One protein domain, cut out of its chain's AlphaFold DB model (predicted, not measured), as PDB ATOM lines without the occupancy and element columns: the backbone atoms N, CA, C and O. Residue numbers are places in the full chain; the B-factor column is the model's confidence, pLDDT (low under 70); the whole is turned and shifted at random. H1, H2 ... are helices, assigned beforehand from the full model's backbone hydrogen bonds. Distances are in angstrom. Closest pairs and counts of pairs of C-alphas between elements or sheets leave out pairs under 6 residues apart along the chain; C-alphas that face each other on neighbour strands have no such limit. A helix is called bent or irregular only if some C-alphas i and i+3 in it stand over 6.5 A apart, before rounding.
ATOM      1  N   ASP A   9      19.242 -16.183 -48.016       92.50
ATOM      2  CA  ASP A   9      18.366 -16.766 -49.036       92.50
ATOM      3  C   ASP A   9      19.105 -17.830 -49.856       92.50
ATOM      4  O   ASP A   9      18.549 -18.879 -50.184       92.50
ATOM      5  N   LYS A  10      20.402 -17.621 -50.117       93.25
ATOM      6  CA  LYS A  10      21.242 -18.616 -50.802       93.25
ATOM      7  C   LYS A  10      21.511 -19.835 -49.933       93.25
ATOM      8  O   LYS A  10      21.578 -20.946 -50.453       93.25
ATOM      9  N   VAL A  11      21.675 -19.645 -48.624       92.88
ATOM     10  CA  VAL A  11      21.852 -20.760 -47.680       92.88
ATOM     11  C   VAL A  11      20.575 -21.597 -47.599       92.88
ATOM     12  O   VAL A  11      20.645 -22.829 -47.587       92.88
ATOM     13  N   LEU A  12      19.410 -20.946 -47.594       93.94
ATOM     14  CA  LEU A  12      18.112 -21.615 -47.612       93.94
ATOM     15  C   LEU A  12      17.899 -22.409 -48.905       93.94
ATOM     16  O   LEU A  12      17.582 -23.596 -48.840       93.94
ATOM     17  N   ASP A  13      18.136 -21.792 -50.065       95.38
ATOM     18  CA  ASP A  13      18.020 -22.460 -51.367       95.38
ATOM     19  C   ASP A  13      18.954 -23.677 -51.470       95.38
ATOM     20  O   ASP A  13      18.519 -24.785 -51.797       95.38
ATOM     21  N   ALA A  14      20.223 -23.517 -51.080       94.38
ATOM     22  CA  ALA A  14      21.191 -24.611 -51.071       94.38
ATOM     23  C   ALA A  14      20.779 -25.750 -50.123       94.38
ATOM     24  O   ALA A  14      20.918 -26.925 -50.471       94.38
ATOM     25  N   THR A  15      20.233 -25.417 -48.949       95.25
ATOM     26  CA  THR A  15      19.731 -26.416 -47.996       95.25
ATOM     27  C   THR A  15      18.553 -27.197 -48.579       95.25
ATOM     28  O   THR A  15      18.549 -28.429 -48.543       95.25
ATOM     29  N   ASN A  16      17.578 -26.501 -49.166       94.31
ATOM     30  CA  ASN A  16      16.412 -27.129 -49.786       94.31
ATOM     31  C   ASN A  16      16.828 -28.053 -50.930       94.31
ATOM     32  O   ASN A  16      16.349 -29.185 -51.035       94.31
ATOM     33  N   ARG A  17      17.777 -27.606 -51.758       96.00
ATOM     34  CA  ARG A  17      18.330 -28.414 -52.843       96.00
ATOM     35  C   ARG A  17      19.024 -29.672 -52.318       96.00
ATOM     36  O   ARG A  17      18.833 -30.738 -52.895       96.00
ATOM     37  N   PHE A  18      19.786 -29.579 -51.228       95.75
ATOM     38  CA  PHE A  18      20.448 -30.738 -50.625       95.75
ATOM     39  C   PHE A  18      19.440 -31.803 -50.163       95.75
ATOM     40  O   PHE A  18      19.569 -32.965 -50.542       95.75
ATOM     41  N   TYR A  19      18.398 -31.416 -49.419       95.69
ATOM     42  CA  TYR A  19      17.381 -32.366 -48.942       95.69
ATOM     43  C   TYR A  19      16.421 -32.859 -50.028       95.69
ATOM     44  O   TYR A  19      15.809 -33.911 -49.868       95.69
ATOM     45  N   THR A  20      16.306 -32.138 -51.145       94.69
ATOM     46  CA  THR A  20      15.580 -32.621 -52.330       94.69
ATOM     47  C   THR A  20      16.380 -33.690 -53.075       94.69
ATOM     48  O   THR A  20      15.808 -34.661 -53.561       94.69
ATOM     49  N   LEU A  21      17.705 -33.526 -53.174       95.50
ATOM     50  CA  LEU A  21      18.587 -34.488 -53.848       95.50
ATOM     51  C   LEU A  21      18.821 -35.750 -53.019       95.50
ATOM     52  O   LEU A  21      18.959 -36.833 -53.580       95.50
ATOM     53  N   ILE A  22      18.887 -35.609 -51.696       93.81
ATOM     54  CA  ILE A  22      19.165 -36.712 -50.783       93.81
ATOM     55  C   ILE A  22      17.964 -36.871 -49.858       93.81
ATOM     56  O   ILE A  22      17.779 -36.030 -48.972       93.81
ATOM     57  N   PRO A  23      17.167 -37.943 -50.012       92.44
ATOM     58  CA  PRO A  23      16.045 -38.211 -49.129       92.44
ATOM     59  C   PRO A  23      16.522 -38.350 -47.685       92.44
ATOM     60  O   PRO A  23      17.415 -39.136 -47.379       92.44
ATOM     61  N   HIS A  24      15.913 -37.581 -46.793       92.88
ATOM     62  CA  HIS A  24      16.177 -37.633 -45.363       92.88
ATOM     63  C   HIS A  24      14.871 -37.881 -44.616       92.88
ATOM     64  O   HIS A  24      13.817 -37.370 -44.994       92.88
ATOM     65  N   SER A  25      14.950 -38.649 -43.532       91.56
ATOM     66  CA  SER A  25      13.817 -38.843 -42.634       91.56
ATOM     67  C   SER A  25      13.838 -37.772 -41.548       91.56
ATOM     68  O   SER A  25      14.696 -37.803 -40.667       91.56
ATOM     69  N   PHE A  26      12.899 -36.829 -41.624       88.75
ATOM     70  CA  PHE A  26      12.672 -35.810 -40.588       88.75
ATOM     71  C   PHE A  26      11.377 -36.044 -39.796       88.75
ATOM     72  O   PHE A  26      11.085 -35.322 -38.852       88.75
ATOM     73  N   GLY A  27      10.582 -37.056 -40.158       90.69
ATOM     74  CA  GLY A  27       9.282 -37.293 -39.533       90.69
ATOM     75  C   GLY A  27       8.332 -36.108 -39.731       90.69
ATOM     76  O   GLY A  27       8.066 -35.714 -40.864       90.69
ATOM     77  N   MET A  28       7.813 -35.571 -38.626       92.12
ATOM     78  CA  MET A  28       6.945 -34.383 -38.615       92.12
ATOM     79  C   MET A  28       7.729 -33.077 -38.425       92.12
ATOM     80  O   MET A  28       7.135 -31.999 -38.472       92.12
ATOM     81  N   ASP A  29       9.039 -33.170 -38.192       91.44
ATOM     82  CA  ASP A  29       9.881 -32.013 -37.925       91.44
ATOM     83  C   ASP A  29      10.294 -31.321 -39.224       91.44
ATOM     84  O   ASP A  29      10.412 -31.924 -40.296       91.44
ATOM     85  N   THR A  30      10.532 -30.016 -39.125       87.25
ATOM     86  CA  THR A  30      11.024 -29.231 -40.252       87.25
ATOM     87  C   THR A  30      12.501 -29.542 -40.525       87.25
ATOM     88  O   THR A  30      13.300 -29.610 -39.586       87.25
ATOM     89  N   PRO A  31      12.906 -29.698 -41.803       90.81
ATOM     90  CA  PRO A  31      14.303 -29.923 -42.150       90.81
ATOM     91  C   PRO A  31      15.204 -28.799 -41.605       90.81
ATOM     92  O   PRO A  31      14.908 -27.619 -41.819       90.81
ATOM     93  N   PRO A  32      16.313 -29.128 -40.922       92.50
ATOM     94  CA  PRO A  32      17.165 -28.123 -40.299       92.50
ATOM     95  C   PRO A  32      18.004 -27.372 -41.339       92.50
ATOM     96  O   PRO A  32      18.595 -27.985 -42.234       92.50
ATOM     97  N   LEU A  33      18.101 -26.047 -41.188       93.81
ATOM     98  CA  LEU A  33      18.880 -25.178 -42.075       93.81
ATOM     99  C   LEU A  33      20.381 -25.495 -41.989       93.81
ATOM    100  O   LEU A  33      20.936 -25.507 -40.895       93.81
ATOM    101  N   LEU A  34      21.072 -25.674 -43.116       92.88
ATOM    102  CA  LEU A  34      22.506 -25.981 -43.135       92.88
ATOM    103  C   LEU A  34      23.359 -24.701 -43.085       92.88
ATOM    104  O   LEU A  34      23.992 -24.315 -44.065       92.88
ATOM    105  N   ASN A  35      23.373 -24.026 -41.934       91.12
ATOM    106  CA  ASN A  35      24.013 -22.713 -41.760       91.12
ATOM    107  C   ASN A  35      25.311 -22.709 -40.927       91.12
ATOM    108  O   ASN A  35      25.897 -21.645 -40.733       91.12
ATOM    109  N   THR A  36      25.782 -23.858 -40.432       92.44
ATOM    110  CA  THR A  36      27.054 -23.945 -39.695       92.44
ATOM    111  C   THR A  36      28.048 -24.865 -40.391       92.44
ATOM    112  O   THR A  36      27.682 -25.894 -40.959       92.44
ATOM    113  N   ALA A  37      29.337 -24.531 -40.291       92.25
ATOM    114  CA  ALA A  37      30.410 -25.354 -40.846       92.25
ATOM    115  C   ALA A  37      30.424 -26.779 -40.263       92.25
ATOM    116  O   ALA A  37      30.719 -27.731 -40.980       92.25
ATOM    117  N   ALA A  38      30.057 -26.938 -38.986       93.81
ATOM    118  CA  ALA A  38      29.963 -28.244 -38.342       93.81
ATOM    119  C   ALA A  38      28.874 -29.128 -38.977       93.81
ATOM    120  O   ALA A  38      29.130 -30.297 -39.253       93.81
ATOM    121  N   MET A  39      27.693 -28.568 -39.272       93.38
ATOM    122  CA  MET A  39      26.629 -29.312 -39.958       93.38
ATOM    123  C   MET A  39      27.038 -29.709 -41.374       93.38
ATOM    124  O   MET A  39      26.824 -30.853 -41.767       93.38
ATOM    125  N   ILE A  40      27.666 -28.796 -42.121       94.31
ATOM    126  CA  ILE A  40      28.169 -29.093 -43.468       94.31
ATOM    127  C   ILE A  40      29.208 -30.216 -43.422       94.31
ATOM    128  O   ILE A  40      29.089 -31.172 -44.181       94.31
ATOM    129  N   LYS A  41      30.170 -30.157 -42.491       95.44
ATOM    130  CA  LYS A  41      31.178 -31.210 -42.316       95.44
ATOM    131  C   LYS A  41      30.535 -32.567 -42.023       95.44
ATOM    132  O   LYS A  41      30.877 -33.543 -42.678       95.44
ATOM    133  N   GLY A  42      29.552 -32.613 -41.123       95.62
ATOM    134  CA  GLY A  42      28.818 -33.847 -40.833       95.62
ATOM    135  C   GLY A  42      28.047 -34.391 -42.043       95.62
ATOM    136  O   GLY A  42      27.994 -35.600 -42.251       95.62
ATOM    137  N   LYS A  43      27.480 -33.519 -42.891       94.56
ATOM    138  CA  LYS A  43      26.835 -33.942 -44.146       94.56
ATOM    139  C   LYS A  43      27.836 -34.435 -45.195       94.56
ATOM    140  O   LYS A  43      27.497 -35.357 -45.929       94.56
ATOM    141  N   CYS A  44      29.043 -33.875 -45.251       95.50
ATOM    142  CA  CYS A  44      30.121 -34.398 -46.094       95.50
ATOM    143  C   CYS A  44      30.555 -35.799 -45.641       95.50
ATOM    144  O   CYS A  44      30.561 -36.712 -46.453       95.50
ATOM    145  N   GLU A  45      30.797 -35.997 -44.344       96.44
ATOM    146  CA  GLU A  45      31.175 -37.309 -43.790       96.44
ATOM    147  C   GLU A  45      30.089 -38.376 -44.040       96.44
ATOM    148  O   GLU A  45      30.385 -39.529 -44.359       96.44
ATOM    149  N   MET A  46      28.812 -37.982 -43.957       96.06
ATOM    150  CA  MET A  46      27.684 -38.839 -44.335       96.06
ATOM    151  C   MET A  46      27.751 -39.251 -45.813       96.06
ATOM    152  O   MET A  46      27.530 -40.417 -46.126       96.06
ATOM    153  N   LEU A  47      28.041 -38.314 -46.721       96.06
ATOM    154  CA  LEU A  47      28.169 -38.598 -48.154       96.06
ATOM    155  C   LEU A  47      29.332 -39.543 -48.458       96.06
ATOM    156  O   LEU A  47      29.157 -40.465 -49.252       96.06
ATOM    157  N   ASP A  48      30.475 -39.350 -47.802       96.06
ATOM    158  CA  ASP A  48      31.641 -40.224 -47.954       96.06
ATOM    159  C   ASP A  48      31.303 -41.658 -47.520       96.06
ATOM    160  O   ASP A  48      31.545 -42.613 -48.257       96.06
ATOM    161  N   SER A  49      30.621 -41.806 -46.380       95.81
ATOM    162  CA  SER A  49      30.169 -43.115 -45.886       95.81
ATOM    163  C   SER A  49      29.185 -43.794 -46.850       95.81
ATOM    164  O   SER A  49      29.248 -45.001 -47.074       95.81
ATOM    165  N   LEU A  50      28.259 -43.030 -47.445       94.50
ATOM    166  CA  LEU A  50      27.315 -43.563 -48.434       94.50
ATOM    167  C   LEU A  50      28.024 -44.030 -49.712       94.50
ATOM    168  O   LEU A  50      27.627 -45.045 -50.285       94.50
ATOM    169  N   LEU A  51      29.076 -43.326 -50.136       94.38
ATOM    170  CA  LEU A  51      29.888 -43.716 -51.285       94.38
ATOM    171  C   LEU A  51      30.639 -45.030 -51.022       94.38
ATOM    172  O   LEU A  51      30.629 -45.916 -51.873       94.38
ATOM    173  N   GLU A  52      31.231 -45.196 -49.836       93.62
ATOM    174  CA  GLU A  52      31.887 -46.450 -49.435       93.62
ATOM    175  C   GLU A  52      30.911 -47.634 -49.435       93.62
ATOM    176  O   GLU A  52      31.223 -48.705 -49.958       93.62
ATOM    177  N   ILE A  53      29.699 -47.426 -48.906       92.44
ATOM    178  CA  ILE A  53      28.635 -48.435 -48.921       92.44
ATOM    179  C   ILE A  53      28.277 -48.810 -50.361       92.44
ATOM    180  O   ILE A  53      28.200 -49.996 -50.676       92.44
ATOM    181  N   GLN A  54      28.080 -47.828 -51.246       90.56
ATOM    182  CA  GLN A  54      27.777 -48.092 -52.653       90.56
ATOM    183  C   GLN A  54      28.872 -48.937 -53.312       90.56
ATOM    184  O   GLN A  54      28.553 -49.933 -53.958       90.56
ATOM    185  N   ILE A  55      30.143 -48.583 -53.113       88.31
ATOM    186  CA  ILE A  55      31.279 -49.335 -53.663       88.31
ATOM    187  C   ILE A  55      31.265 -50.779 -53.144       88.31
ATOM    188  O   ILE A  55      31.405 -51.717 -53.927       88.31
ATOM    189  N   ALA A  56      31.040 -50.985 -51.843       87.56
ATOM    190  CA  ALA A  56      30.938 -52.326 -51.271       87.56
ATOM    191  C   ALA A  56      29.784 -53.131 -51.895       87.56
ATOM    192  O   ALA A  56      29.959 -54.299 -52.243       87.56
ATOM    193  N   TYR A  57      28.620 -52.505 -52.100       86.69
ATOM    194  CA  TYR A  57      27.487 -53.135 -52.782       86.69
ATOM    195  C   TYR A  57      27.781 -53.462 -54.246       86.69
ATOM    196  O   TYR A  57      27.346 -54.511 -54.712       86.69
ATOM    197  N   GLU A  58      28.501 -52.611 -54.978       85.81
ATOM    198  CA  GLU A  58      28.916 -52.885 -56.361       85.81
ATOM    199  C   GLU A  58      29.843 -54.104 -56.432       85.81
ATOM    200  O   GLU A  58      29.637 -54.981 -57.272       85.81
ATOM    201  N   VAL A  59      30.796 -54.212 -55.499       83.00
ATOM    202  CA  VAL A  59      31.679 -55.381 -55.379       83.00
ATOM    203  C   VAL A  59      30.866 -56.652 -55.118       83.00
ATOM    204  O   VAL A  59      31.092 -57.674 -55.765       83.00
ATOM    205  N   ILE A  60      29.893 -56.603 -54.207       79.88
ATOM    206  CA  ILE A  60      29.044 -57.752 -53.865       79.88
ATOM    207  C   ILE A  60      28.130 -58.120 -55.049       79.88
ATOM    208  O   ILE A  60      28.206 -59.236 -55.553       79.88
ATOM    209  N   LYS A  61      27.364 -57.166 -55.595       75.06
ATOM    210  CA  LYS A  61      26.335 -57.372 -56.633       75.06
ATOM    211  C   LYS A  61      26.847 -57.957 -57.957       75.06
ATOM    212  O   LYS A  61      26.054 -58.532 -58.699       75.06
ATOM    213  N   ASP A  62      28.147 -57.898 -58.240       64.19
ATOM    214  CA  ASP A  62      28.774 -58.598 -59.379       64.19
ATOM    215  C   ASP A  62      28.681 -60.152 -59.291       64.19
ATOM    216  O   ASP A  62      29.291 -60.887 -60.055       64.19
ATOM    217  N   GLU A  63      27.906 -60.687 -58.339       58.84
ATOM    218  CA  GLU A  63      27.452 -62.083 -58.190       58.84
ATOM    219  C   GLU A  63      26.719 -62.685 -59.410       58.84
ATOM    220  O   GLU A  63      26.469 -63.891 -59.439       58.84
ATOM    221  N   GLY A  64      26.406 -61.893 -60.443       53.97
ATOM    222  CA  GLY A  64      25.668 -62.319 -61.643       53.97
ATOM    223  C   GLY A  64      26.351 -63.360 -62.546       53.97
ATOM    224  O   GLY A  64      25.798 -63.694 -63.591       53.97
ATOM    225  N   LEU A  65      27.522 -63.885 -62.177       49.41
ATOM    226  CA  LEU A  65      28.265 -64.896 -62.944       49.41
ATOM    227  C   LEU A  65      28.636 -66.152 -62.140       49.41
ATOM    228  O   LEU A  65      29.390 -66.985 -62.636       49.41
ATOM    229  N   ASN A  66      28.069 -66.358 -60.950       50.81
ATOM    230  CA  ASN A  66      28.113 -67.672 -60.298       50.81
ATOM    231  C   ASN A  66      26.927 -68.517 -60.778       50.81
ATOM    232  O   ASN A  66      26.020 -68.854 -60.020       50.81
ATOM    233  N   ALA A  67      26.928 -68.815 -62.078       50.47
ATOM    234  CA  ALA A  67      26.008 -69.771 -62.687       50.47
ATOM    235  C   ALA A  67      26.334 -71.229 -62.311       50.47
ATOM    236  O   ALA A  67      25.520 -72.107 -62.574       50.47
ATOM    237  N   ASP A  68      27.460 -71.484 -61.641       53.66
ATOM    238  CA  ASP A  68      27.889 -72.826 -61.259       53.66
ATOM    239  C   ASP A  68      28.069 -72.891 -59.738       53.66
ATOM    240  O   ASP A  68      28.954 -72.252 -59.169       53.66
ATOM    241  N   GLY A  69      27.185 -73.634 -59.065       59.22
ATOM    242  CA  GLY A  69      27.114 -73.800 -57.607       59.22
ATOM    243  C   GLY A  69      28.283 -74.567 -56.971       59.22
ATOM    244  O   GLY A  69      28.059 -75.371 -56.073       59.22
ATOM    245  N   GLU A  70      29.510 -74.351 -57.445       64.50
ATOM    246  CA  GLU A  70      30.725 -75.053 -57.007       64.50
ATOM    247  C   GLU A  70      31.563 -74.295 -55.966       64.50
ATOM    248  O   GLU A  70      32.407 -74.917 -55.323       64.50
ATOM    249  N   ARG A  71      31.368 -72.983 -55.765       69.75
ATOM    250  CA  ARG A  71      32.212 -72.170 -54.862       69.75
ATOM    251  C   ARG A  71      31.431 -71.589 -53.684       69.75
ATOM    252  O   ARG A  71      30.306 -71.123 -53.859       69.75
ATOM    253  N   ASP A  72      32.045 -71.606 -52.496       79.56
ATOM    254  CA  ASP A  72      31.471 -70.999 -51.293       79.56
ATOM    255  C   ASP A  72      31.375 -69.469 -51.476       79.56
ATOM    256  O   ASP A  72      32.340 -68.843 -51.935       79.56
ATOM    257  N   PRO A  73      30.238 -68.837 -51.138       77.31
ATOM    258  CA  PRO A  73      30.086 -67.387 -51.221       77.31
ATOM    259  C   PRO A  73      31.192 -66.614 -50.489       77.31
ATOM    260  O   PRO A  73      31.633 -65.576 -50.968       77.31
ATOM    261  N   VAL A  74      31.698 -67.116 -49.362       80.88
ATOM    262  CA  VAL A  74      32.765 -66.459 -48.595       80.88
ATOM    263  C   VAL A  74      34.065 -66.382 -49.401       80.88
ATOM    264  O   VAL A  74      34.701 -65.326 -49.425       80.88
ATOM    265  N   ASP A  75      34.422 -67.448 -50.122       80.88
ATOM    266  CA  ASP A  75      35.626 -67.482 -50.964       80.88
ATOM    267  C   ASP A  75      35.519 -66.480 -52.124       80.88
ATOM    268  O   ASP A  75      36.455 -65.725 -52.397       80.88
ATOM    269  N   VAL A  76      34.341 -66.398 -52.755       79.00
ATOM    270  CA  VAL A  76      34.059 -65.425 -53.826       79.00
ATOM    271  C   VAL A  76      34.219 -63.988 -53.321       79.00
ATOM    272  O   VAL A  76      34.771 -63.133 -54.019       79.00
ATOM    273  N   HIS A  77      33.749 -63.697 -52.107       80.69
ATOM    274  CA  HIS A  77      33.875 -62.365 -51.519       80.69
ATOM    275  C   HIS A  77      35.336 -62.042 -51.173       80.69
ATOM    276  O   HIS A  77      35.776 -60.915 -51.397       80.69
ATOM    277  N   TYR A  78      36.107 -63.021 -50.690       82.81
ATOM    278  CA  TYR A  78      37.529 -62.848 -50.389       82.81
ATOM    279  C   TYR A  78      38.368 -62.541 -51.642       82.81
ATOM    280  O   TYR A  78      39.165 -61.600 -51.634       82.81
ATOM    281  N   GLU A  79      38.147 -63.255 -52.750       82.00
ATOM    282  CA  GLU A  79      38.824 -62.985 -54.031       82.00
ATOM    283  C   GLU A  79      38.575 -61.549 -54.525       82.00
ATOM    284  O   GLU A  79      39.487 -60.875 -55.018       82.00
ATOM    285  N   LYS A  80      37.346 -61.049 -54.349       78.69
ATOM    286  CA  LYS A  80      36.942 -59.695 -54.753       78.69
ATOM    287  C   LYS A  80      37.623 -58.587 -53.951       78.69
ATOM    288  O   LYS A  80      37.867 -57.515 -54.505       78.69
ATOM    289  N   LEU A  81      37.987 -58.846 -52.693       83.94
ATOM    290  CA  LEU A  81      38.774 -57.903 -51.891       83.94
ATOM    291  C   LEU A  81      40.168 -57.666 -52.491       83.94
ATOM    292  O   LEU A  81      40.796 -56.659 -52.166       83.94
ATOM    293  N   LYS A  82      40.661 -58.578 -53.352       81.62
ATOM    294  CA  LYS A  82      41.997 -58.530 -53.982       81.62
ATOM    295  C   LYS A  82      43.110 -58.240 -52.969       81.62
ATOM    296  O   LYS A  82      44.107 -57.591 -53.282       81.62
TER     297      LYS A  82
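Overview. This is residues 9 to 82 of the 91 residues of the protein "PARP alpha-helical domain-containing protein" of Ancylostoma duodenale (UniProt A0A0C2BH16). One long helix, H2, makes most of the length of an extended rod; a short helix, H3, folds back near its last residues, and a third helix, H1, lies off to one side of its first end, set apart from it. Residues 23 to 30 of the long link from H1 to H2 stand free and stick out, and no two of the three helices touch. The printed part has 74 residues with three named helices, in the order H1, H2, H3, and no named strand; its class is all helix. It is extended, with a radius of gyration of the C-alphas of 19.3 A and spans of 59 by 24 by 18 A.

Arrangement. H2, residues 37 to 65, touches no helix. It is close to but not clearly touching H3, residues 73 to 80; their closest C-alphas, those of Val 59 and Lys 80, are 6.8 A apart. H2 and H3 run opposite ways at a steep tilt of 67 degrees. H1, residues 9 to 21, is apart from H2 and from H3. Each O i to N i+4 pair is within hydrogen-bond range in H1 and H3, and 22 of 25 are in H2.

Along the chain. H2 measures 45.3 A from C-alpha 37 at (30.410, -25.354, -40.846) to C-alpha 65 at (28.265, -64.896, -62.944). It is irregular: C-alphas 62 and 65 are 7.3 A apart. H1 begins with C-alpha 9 at (18.366, -16.766, -49.036) and measures 18.4 A. H3 measures 10.9 A and ends with C-alpha 80 at (36.942, -59.695, -54.753).

Size, cuts and confidence. The two C-alphas farthest apart, those of Asp 9 and Glu 70, are 60.1 A apart. The printed part has no cut. The link from H1 to H2, 15 residues, is long; that from H2 to H3, 7 residues, is short. Residues 48 to 55, which belong to H2, and residues 67 to 72 stand free. The mean pLDDT of the printed part is 85.9, and residues 62 to 71 are under 70.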